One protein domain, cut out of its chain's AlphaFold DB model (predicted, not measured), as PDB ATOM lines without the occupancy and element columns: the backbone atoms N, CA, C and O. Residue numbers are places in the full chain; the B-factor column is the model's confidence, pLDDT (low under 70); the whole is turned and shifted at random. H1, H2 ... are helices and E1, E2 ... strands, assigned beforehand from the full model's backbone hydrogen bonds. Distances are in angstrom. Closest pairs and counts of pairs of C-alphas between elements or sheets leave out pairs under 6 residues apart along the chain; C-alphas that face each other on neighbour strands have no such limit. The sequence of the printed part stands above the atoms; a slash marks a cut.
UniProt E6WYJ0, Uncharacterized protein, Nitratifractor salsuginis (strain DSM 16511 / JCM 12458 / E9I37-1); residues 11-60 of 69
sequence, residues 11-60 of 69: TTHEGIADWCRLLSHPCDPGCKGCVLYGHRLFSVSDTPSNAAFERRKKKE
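What this domain is: This is residues 11 to 60 of the 69 residues of an uncharacterized protein of Nitratifractor salsuginis (strain DSM 16511 / JCM 12458 / E9I37-1) (UniProt E6WYJ0). The model is a loose rod with a small two-stranded hairpin, E1 and E2, at one end and a single helix, H1, at the other. A long winding stretch, residues 21 to 47, makes the middle of the rod; near residue 39 it folds back beside H1 before H1 begins. The printed part has 50 residues, with two named strands and then one named helix along the chain; the sheet's order is E1 - E2, antiparallel. The class is mixed, helices and strands, with under half of the residues in named elements. The whole is loose, with a radius of gyration of the C-alphas of 12.4 A and spans of 42 by 18 by 13 A.

Where its parts are: E1 is residues 11 to 13, 6.4 A long, beginning at C-alpha 11 (57.885, -23.645, 50.180). E2 is residues 16 to 20, 9.8 A from first to last C-alpha. H1 is residues 48 to 59, 16.6 A long, from C-alpha 48 (47.143, -7.655, 43.463) to C-alpha 59 (31.705, -8.142, 37.308).

How they stand to each other: E1 and E2 form a hairpin with a tight link of 2 residues, antiparallel, with 115 degrees between their directions. N 11 and O 19 are 2.8 A apart and N 16 and O 13 are 2.9 A apart, both within hydrogen-bond range. The C-alphas of Thr 12 and Ala 17 face each other at 4.2 A. Residues 19 to 20 of E2 also form a short antiparallel pairing with residues 25 to 26. E1 and H1 are apart. In H1 every O i to N i+4 pair is within hydrogen-bond range.

The domain as a whole: The two C-alphas farthest apart, those of Gly 15 and Glu 60, are 42.5 A apart. The printed part has no cut. The link from E2 to H1 is long, 27 residues. The mean pLDDT of the printed part is 81.4, and residues 59 to 60 are under 70.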
ATOM      1  N   THR A  11      56.839 -22.635  50.048       85.00
ATOM      2  CA  THR A  11      57.885 -23.645  50.180       85.00
ATOM      3  C   THR A  11      59.153 -23.007  50.741       85.00
ATOM      4  O   THR A  11      59.272 -21.785  50.779       85.00
ATOM      5  N   THR A  12      60.115 -23.829  51.147       86.38
ATOM      6  CA  THR A  12      61.436 -23.349  51.551       86.38
ATOM      7  C   THR A  12      62.363 -23.356  50.340       86.38
ATOM      8  O   THR A  12      62.555 -24.404  49.724       86.38
ATOM      9  N   HIS A  13      62.963 -22.213  50.007       84.75
ATOM     10  CA  HIS A  13      63.969 -22.106  48.947       84.75
ATOM     11  C   HIS A  13      65.220 -21.427  49.496       84.75
ATOM     12  O   HIS A  13      65.122 -20.346  50.067       84.75
ATOM     13  N   GLU A  14      66.383 -22.073  49.366       84.38
ATOM     14  CA  GLU A  14      67.688 -21.502  49.752       84.38
ATOM     15  C   GLU A  14      67.744 -20.942  51.193       84.38
ATOM     16  O   GLU A  14      68.441 -19.977  51.484       84.38
ATOM     17  N   GLY A  15      66.998 -21.554  52.120       84.56
ATOM     18  CA  GLY A  15      66.926 -21.126  53.524       84.56
ATOM     19  C   GLY A  15      65.826 -20.102  53.838       84.56
ATOM     20  O   GLY A  15      65.613 -19.787  55.006       84.56
ATOM     21  N   ILE A  16      65.074 -19.633  52.839       82.25
ATOM     22  CA  ILE A  16      63.907 -18.759  53.017       82.25
ATOM     23  C   ILE A  16      62.660 -19.637  53.149       82.25
ATOM     24  O   ILE A  16      62.241 -20.258  52.175       82.25
ATOM     25  N   ALA A  17      62.068 -19.696  54.346       80.44
ATOM     26  CA  ALA A  17      60.897 -20.534  54.651       80.44
ATOM     27  C   ALA A  17      59.591 -20.069  53.973       80.44
ATOM     28  O   ALA A  17      58.663 -20.854  53.792       80.44
ATOM     29  N   ASP A  18      59.538 -18.799  53.577       81.50
ATOM     30  CA  ASP A  18      58.355 -18.127  53.036       81.50
ATOM     31  C   ASP A  18      58.431 -17.928  51.513       81.50
ATOM     32  O   ASP A  18      57.924 -16.954  50.966       81.50
ATOM     33  N   TRP A  19      59.087 -18.829  50.782       85.62
ATOM     34  CA  TRP A  19      59.244 -18.685  49.336       85.62
ATOM     35  C   TRP A  19      57.996 -19.138  48.572       85.62
ATOM     36  O   TRP A  19      57.474 -20.231  48.786       85.62
ATOM     37  N   CYS A  20      57.512 -18.333  47.624       84.19
ATOM     38  CA  CYS A  20      56.407 -18.727  46.754       84.19
ATOM     39  C   CYS A  20      56.935 -19.432  45.498       84.19
ATOM     40  O   CYS A  20      57.507 -18.793  44.615       84.19
ATOM     41  N   ARG A  21      56.664 -20.735  45.344       83.69
ATOM     42  CA  ARG A  21      57.084 -21.503  44.154       83.69
ATOM     43  C   ARG A  21      56.429 -21.025  42.855       83.69
ATOM     44  O   ARG A  21      57.014 -21.172  41.790       83.69
ATOM     45  N   LEU A  22      55.208 -20.492  42.931       82.88
ATOM     46  CA  LEU A  22      54.458 -20.055  41.748       82.88
ATOM     47  C   LEU A  22      55.007 -18.749  41.161       82.88
ATOM     48  O   LEU A  22      54.977 -18.562  39.949       82.88
ATOM     49  N   LEU A  23      55.457 -17.841  42.026       82.44
ATOM     50  CA  LEU A  23      55.874 -16.495  41.635       82.44
ATOM     51  C   LEU A  23      57.391 -16.290  41.715       82.44
ATOM     52  O   LEU A  23      57.874 -15.249  41.284       82.44
ATOM     53  N   SER A  24      58.130 -17.273  42.240       85.31
ATOM     54  CA  SER A  24      59.586 -17.232  42.419       85.31
ATOM     55  C   SER A  24      60.066 -15.985  43.170       85.31
ATOM     56  O   SER A  24      61.065 -15.373  42.798       85.31
ATOM     57  N   HIS A  25      59.338 -15.598  44.219       84.88
ATOM     58  CA  HIS A  25      59.717 -14.534  45.148       84.88
ATOM     59  C   HIS A  25      59.188 -14.845  46.565       84.88
ATOM     60  O   HIS A  25      58.316 -15.714  46.707       84.88
ATOM     61  N   PRO A  26      59.678 -14.162  47.621       83.69
ATOM     62  CA  PRO A  26      59.143 -14.298  48.976       83.69
ATOM     63  C   PRO A  26      57.654 -13.948  49.020       83.69
ATOM     64  O   PRO A  26      57.204 -13.027  48.340       83.69
ATOM     65  N   CYS A  27      56.865 -14.717  49.756       77.94
ATOM     66  CA  CYS A  27      55.420 -14.631  49.699       77.94
ATOM     67  C   CYS A  27      54.897 -13.451  50.523       77.94
ATOM     68  O   CYS A  27      54.986 -13.463  51.746       77.94
ATOM     69  N   ASP A  28      54.258 -12.490  49.856       78.69
ATOM     70  CA  ASP A  28      53.580 -11.381  50.522       78.69
ATOM     71  C   ASP A  28      52.064 -11.609  50.637       78.69
ATOM     72  O   ASP A  28      51.442 -12.288  49.797       78.69
ATOM     73  N   PRO A  29      51.427 -11.030  51.671       76.50
ATOM     74  CA  PRO A  29      49.990 -11.079  51.825       76.50
ATOM     75  C   PRO A  29      49.301 -10.421  50.623       76.50
ATOM     76  O   PRO A  29      49.347  -9.216  50.419       76.50
ATOM     77  N   GLY A  30      48.612 -11.236  49.827       76.44
ATOM     78  CA  GLY A  30      47.751 -10.794  48.738       76.44
ATOM     79  C   GLY A  30      48.331 -10.998  47.351       76.44
ATOM     80  O   GLY A  30      47.696 -10.616  46.368       76.44
ATOM     81  N   CYS A  31      49.475 -11.677  47.264       82.69
ATOM     82  CA  CYS A  31      50.041 -12.199  46.028       82.69
ATOM     83  C   CYS A  31      49.204 -13.336  45.414       82.69
ATOM     84  O   CYS A  31      48.367 -13.967  46.066       82.69
ATOM     85  N   LYS A  32      49.475 -13.632  44.136       72.25
ATOM     86  CA  LYS A  32      48.761 -14.601  43.275       72.25
ATOM     87  C   LYS A  32      48.796 -16.082  43.710       72.25
ATOM     88  O   LYS A  32      48.362 -16.935  42.951       72.25
ATOM     89  N   GLY A  33      49.255 -16.402  44.917       70.94
ATOM     90  CA  GLY A  33      49.203 -17.750  45.498       70.94
ATOM     91  C   GLY A  33      48.429 -17.832  46.817       70.94
ATOM     92  O   GLY A  33      48.387 -18.901  47.426       70.94
ATOM     93  N   CYS A  34      47.860 -16.719  47.286       80.31
ATOM     94  CA  CYS A  34      47.086 -16.675  48.519       80.31
ATOM     95  C   CYS A  34      45.700 -17.303  48.318       80.31
ATOM     96  O   CYS A  34      45.011 -16.990  47.348       80.31
ATOM     97  N   VAL A  35      45.253 -18.125  49.271       79.38
ATOM     98  CA  VAL A  35      43.920 -18.764  49.234       79.38
ATOM     99  C   VAL A  35      42.789 -17.732  49.147       79.38
ATOM    100  O   VAL A  35      41.769 -17.959  48.504       79.38
ATOM    101  N   LEU A  36      42.981 -16.562  49.756       81.38
ATOM    102  CA  LEU A  36      42.000 -15.479  49.779       81.38
ATOM    103  C   LEU A  36      42.106 -14.519  48.572       81.38
ATOM    104  O   LEU A  36      41.385 -13.520  48.523       81.38
ATOM    105  N   TYR A  37      42.966 -14.807  47.585       86.38
ATOM    106  CA  TYR A  37      43.232 -13.926  46.444       86.38
ATOM    107  C   TYR A  37      41.958 -13.564  45.655       86.38
ATOM    108  O   TYR A  37      41.324 -14.402  45.012       86.38
ATOM    109  N   GLY A  38      41.591 -12.281  45.672       83.31
ATOM    110  CA  GLY A  38      40.405 -11.737  45.012       83.31
ATOM    111  C   GLY A  38      39.069 -12.115  45.662       83.31
ATOM    112  O   GLY A  38      38.030 -11.777  45.106       83.31
ATOM    113  N   HIS A  39      39.068 -12.805  46.806       83.25
ATOM    114  CA  HIS A  39      37.851 -13.210  47.528       83.25
ATOM    115  C   HIS A  39      37.566 -12.357  48.768       83.25
ATOM    116  O   HIS A  39      36.425 -12.300  49.233       83.25
ATOM    117  N   ARG A  40      38.596 -11.718  49.325       82.88
ATOM    118  CA  ARG A  40      38.502 -10.812  50.470       82.88
ATOM    119  C   ARG A  40      39.382  -9.592  50.233       82.88
ATOM    120  O   ARG A  40      40.367  -9.667  49.501       82.88
ATOM    121  N   LEU A  41      39.008  -8.496  50.883       82.31
ATOM    122  CA  LEU A  41      39.850  -7.317  51.019       82.31
ATOM    123  C   LEU A  41      40.903  -7.567  52.091       82.31
ATOM    124  O   LEU A  41      40.614  -8.088  53.170       82.31
ATOM    125  N   PHE A  42      42.121  -7.174  51.775       82.75
ATOM    126  CA  PHE A  42      43.255  -7.235  52.670       82.75
ATOM    127  C   PHE A  42      43.581  -5.852  53.209       82.75
ATOM    128  O   PHE A  42      43.433  -4.857  52.503       82.75
ATOM    129  N   SER A  43      44.043  -5.807  54.460       81.75
ATOM    130  CA  SER A  43      44.387  -4.565  55.161       81.75
ATOM    131  C   SER A  43      45.485  -3.774  54.443       81.75
ATOM    132  O   SER A  43      45.525  -2.552  54.533       81.75
ATOM    133  N   VAL A  44      46.364  -4.472  53.718       80.31
ATOM    134  CA  VAL A  44      47.376  -3.867  52.849       80.31
ATOM    135  C   VAL A  44      46.694  -3.428  51.555       80.31
ATOM    136  O   VAL A  44      46.214  -4.263  50.787       80.31
ATOM    137  N   SER A  45      46.627  -2.117  51.333       72.25
ATOM    138  CA  SER A  45      45.864  -1.506  50.241       72.25
ATOM    139  C   SER A  45      46.397  -1.879  48.857       72.25
ATOM    140  O   SER A  45      45.603  -2.238  47.986       72.25
ATOM    141  N   ASP A  46      47.718  -1.851  48.668       77.50
ATOM    142  CA  ASP A  46      48.370  -2.108  47.380       77.50
ATOM    143  C   ASP A  46      48.740  -3.586  47.219       77.50
ATOM    144  O   ASP A  46      49.895  -3.993  47.323       77.50
ATOM    145  N   THR A  47      47.722  -4.427  47.031       81.75
ATOM    146  CA  THR A  47      47.924  -5.853  46.755       81.75
ATOM    147  C   THR A  47      47.204  -6.268  45.477       81.75
ATOM    148  O   THR A  47      46.082  -5.817  45.207       81.75
ATOM    149  N   PRO A  48      47.783  -7.195  44.690       84.50
ATOM    150  CA  PRO A  48      47.143  -7.655  43.463       84.50
ATOM    151  C   PRO A  48      45.810  -8.372  43.743       84.50
ATOM    152  O   PRO A  48      44.920  -8.376  42.891       84.50
ATOM    153  N   SER A  49      45.630  -8.925  44.946       86.75
ATOM    154  CA  SER A  49      44.351  -9.467  45.407       86.75
ATOM    155  C   SER A  49      43.255  -8.411  45.548       86.75
ATOM    156  O   SER A  49      42.149  -8.653  45.072       86.75
ATOM    157  N   ASN A  50      43.532  -7.244  46.140       87.31
ATOM    158  CA  ASN A  50      42.525  -6.185  46.288       87.31
ATOM    159  C   ASN A  50      42.059  -5.674  44.919       87.31
ATOM    160  O   ASN A  50      40.859  -5.567  44.663       87.31
ATOM    161  N   ALA A  51      42.994  -5.482  43.984       87.44
ATOM    162  CA  ALA A  51      42.660  -5.156  42.599       87.44
ATOM    163  C   ALA A  51      41.814  -6.261  41.932       87.44
ATOM    164  O   ALA A  51      40.883  -5.982  41.170       87.44
ATOM    165  N   ALA A  52      42.106  -7.535  42.213       86.50
ATOM    166  CA  ALA A  52      41.309  -8.655  41.722       86.50
ATOM    167  C   ALA A  52      39.911  -8.722  42.363       86.50
ATOM    168  O   ALA A  52      38.957  -9.067  41.663       86.50
ATOM    169  N   PHE A  53      39.783  -8.378  43.646       88.81
ATOM    170  CA  PHE A  53      38.519  -8.314  44.377       88.81
ATOM    171  C   PHE A  53      37.601  -7.245  43.780       88.81
ATOM    172  O   PHE A  53      36.486  -7.561  43.372       88.81
ATOM    173  N   GLU A  54      38.099  -6.020  43.593       87.19
ATOM    174  CA  GLU A  54      37.329  -4.933  42.970       87.19
ATOM    175  C   GLU A  54      36.903  -5.275  41.535       87.19
ATOM    176  O   GLU A  54      35.765  -5.031  41.127       87.19
ATOM    177  N   ARG A  55      37.776  -5.937  40.761       85.69
ATOM    178  CA  ARG A  55      37.422  -6.433  39.420       85.69
ATOM    179  C   ARG A  55      36.316  -7.488  39.446       85.69
ATOM    180  O   ARG A  55      35.518  -7.522  38.512       85.69
ATOM    181  N   ARG A  56      36.280  -8.366  40.455       82.19
ATOM    182  CA  ARG A  56      35.229  -9.387  40.617       82.19
ATOM    183  C   ARG A  56      33.919  -8.754  41.071       82.19
ATOM    184  O   ARG A  56      32.906  -9.010  40.435       82.19
ATOM    185  N   LYS A  57      33.965  -7.854  42.055       81.75
ATOM    186  CA  LYS A  57      32.813  -7.065  42.507       81.75
ATOM    187  C   LYS A  57      32.179  -6.283  41.355       81.75
ATOM    188  O   LYS A  57      30.975  -6.332  41.163       81.75
ATOM    189  N   LYS A  58      32.990  -5.642  40.504       72.25
ATOM    190  CA  LYS A  58      32.506  -4.928  39.307       72.25
ATOM    191  C   LYS A  58      31.887  -5.849  38.242       72.25
ATOM    192  O   LYS A  58      31.089  -5.390  37.429       72.25
ATOM    193  N   LYS A  59      32.291  -7.125  38.198       64.19
ATOM    194  CA  LYS A  59      31.705  -8.142  37.308       64.19
ATOM    195  C   LYS A  59      30.401  -8.725  37.846       64.19
ATOM    196  O   LYS A  59      29.710  -9.387  37.079       64.19
ATOM    197  N   GLU A  60      30.058  -8.467  39.104       61.38
ATOM    198  CA  GLU A  60      28.721  -8.706  39.639       61.38
ATOM    199  C   GLU A  60      27.768  -7.671  39.012       61.38
ATOM    200  O   GLU A  60      27.498  -6.593  39.528       61.38
TER     201      GLU A  60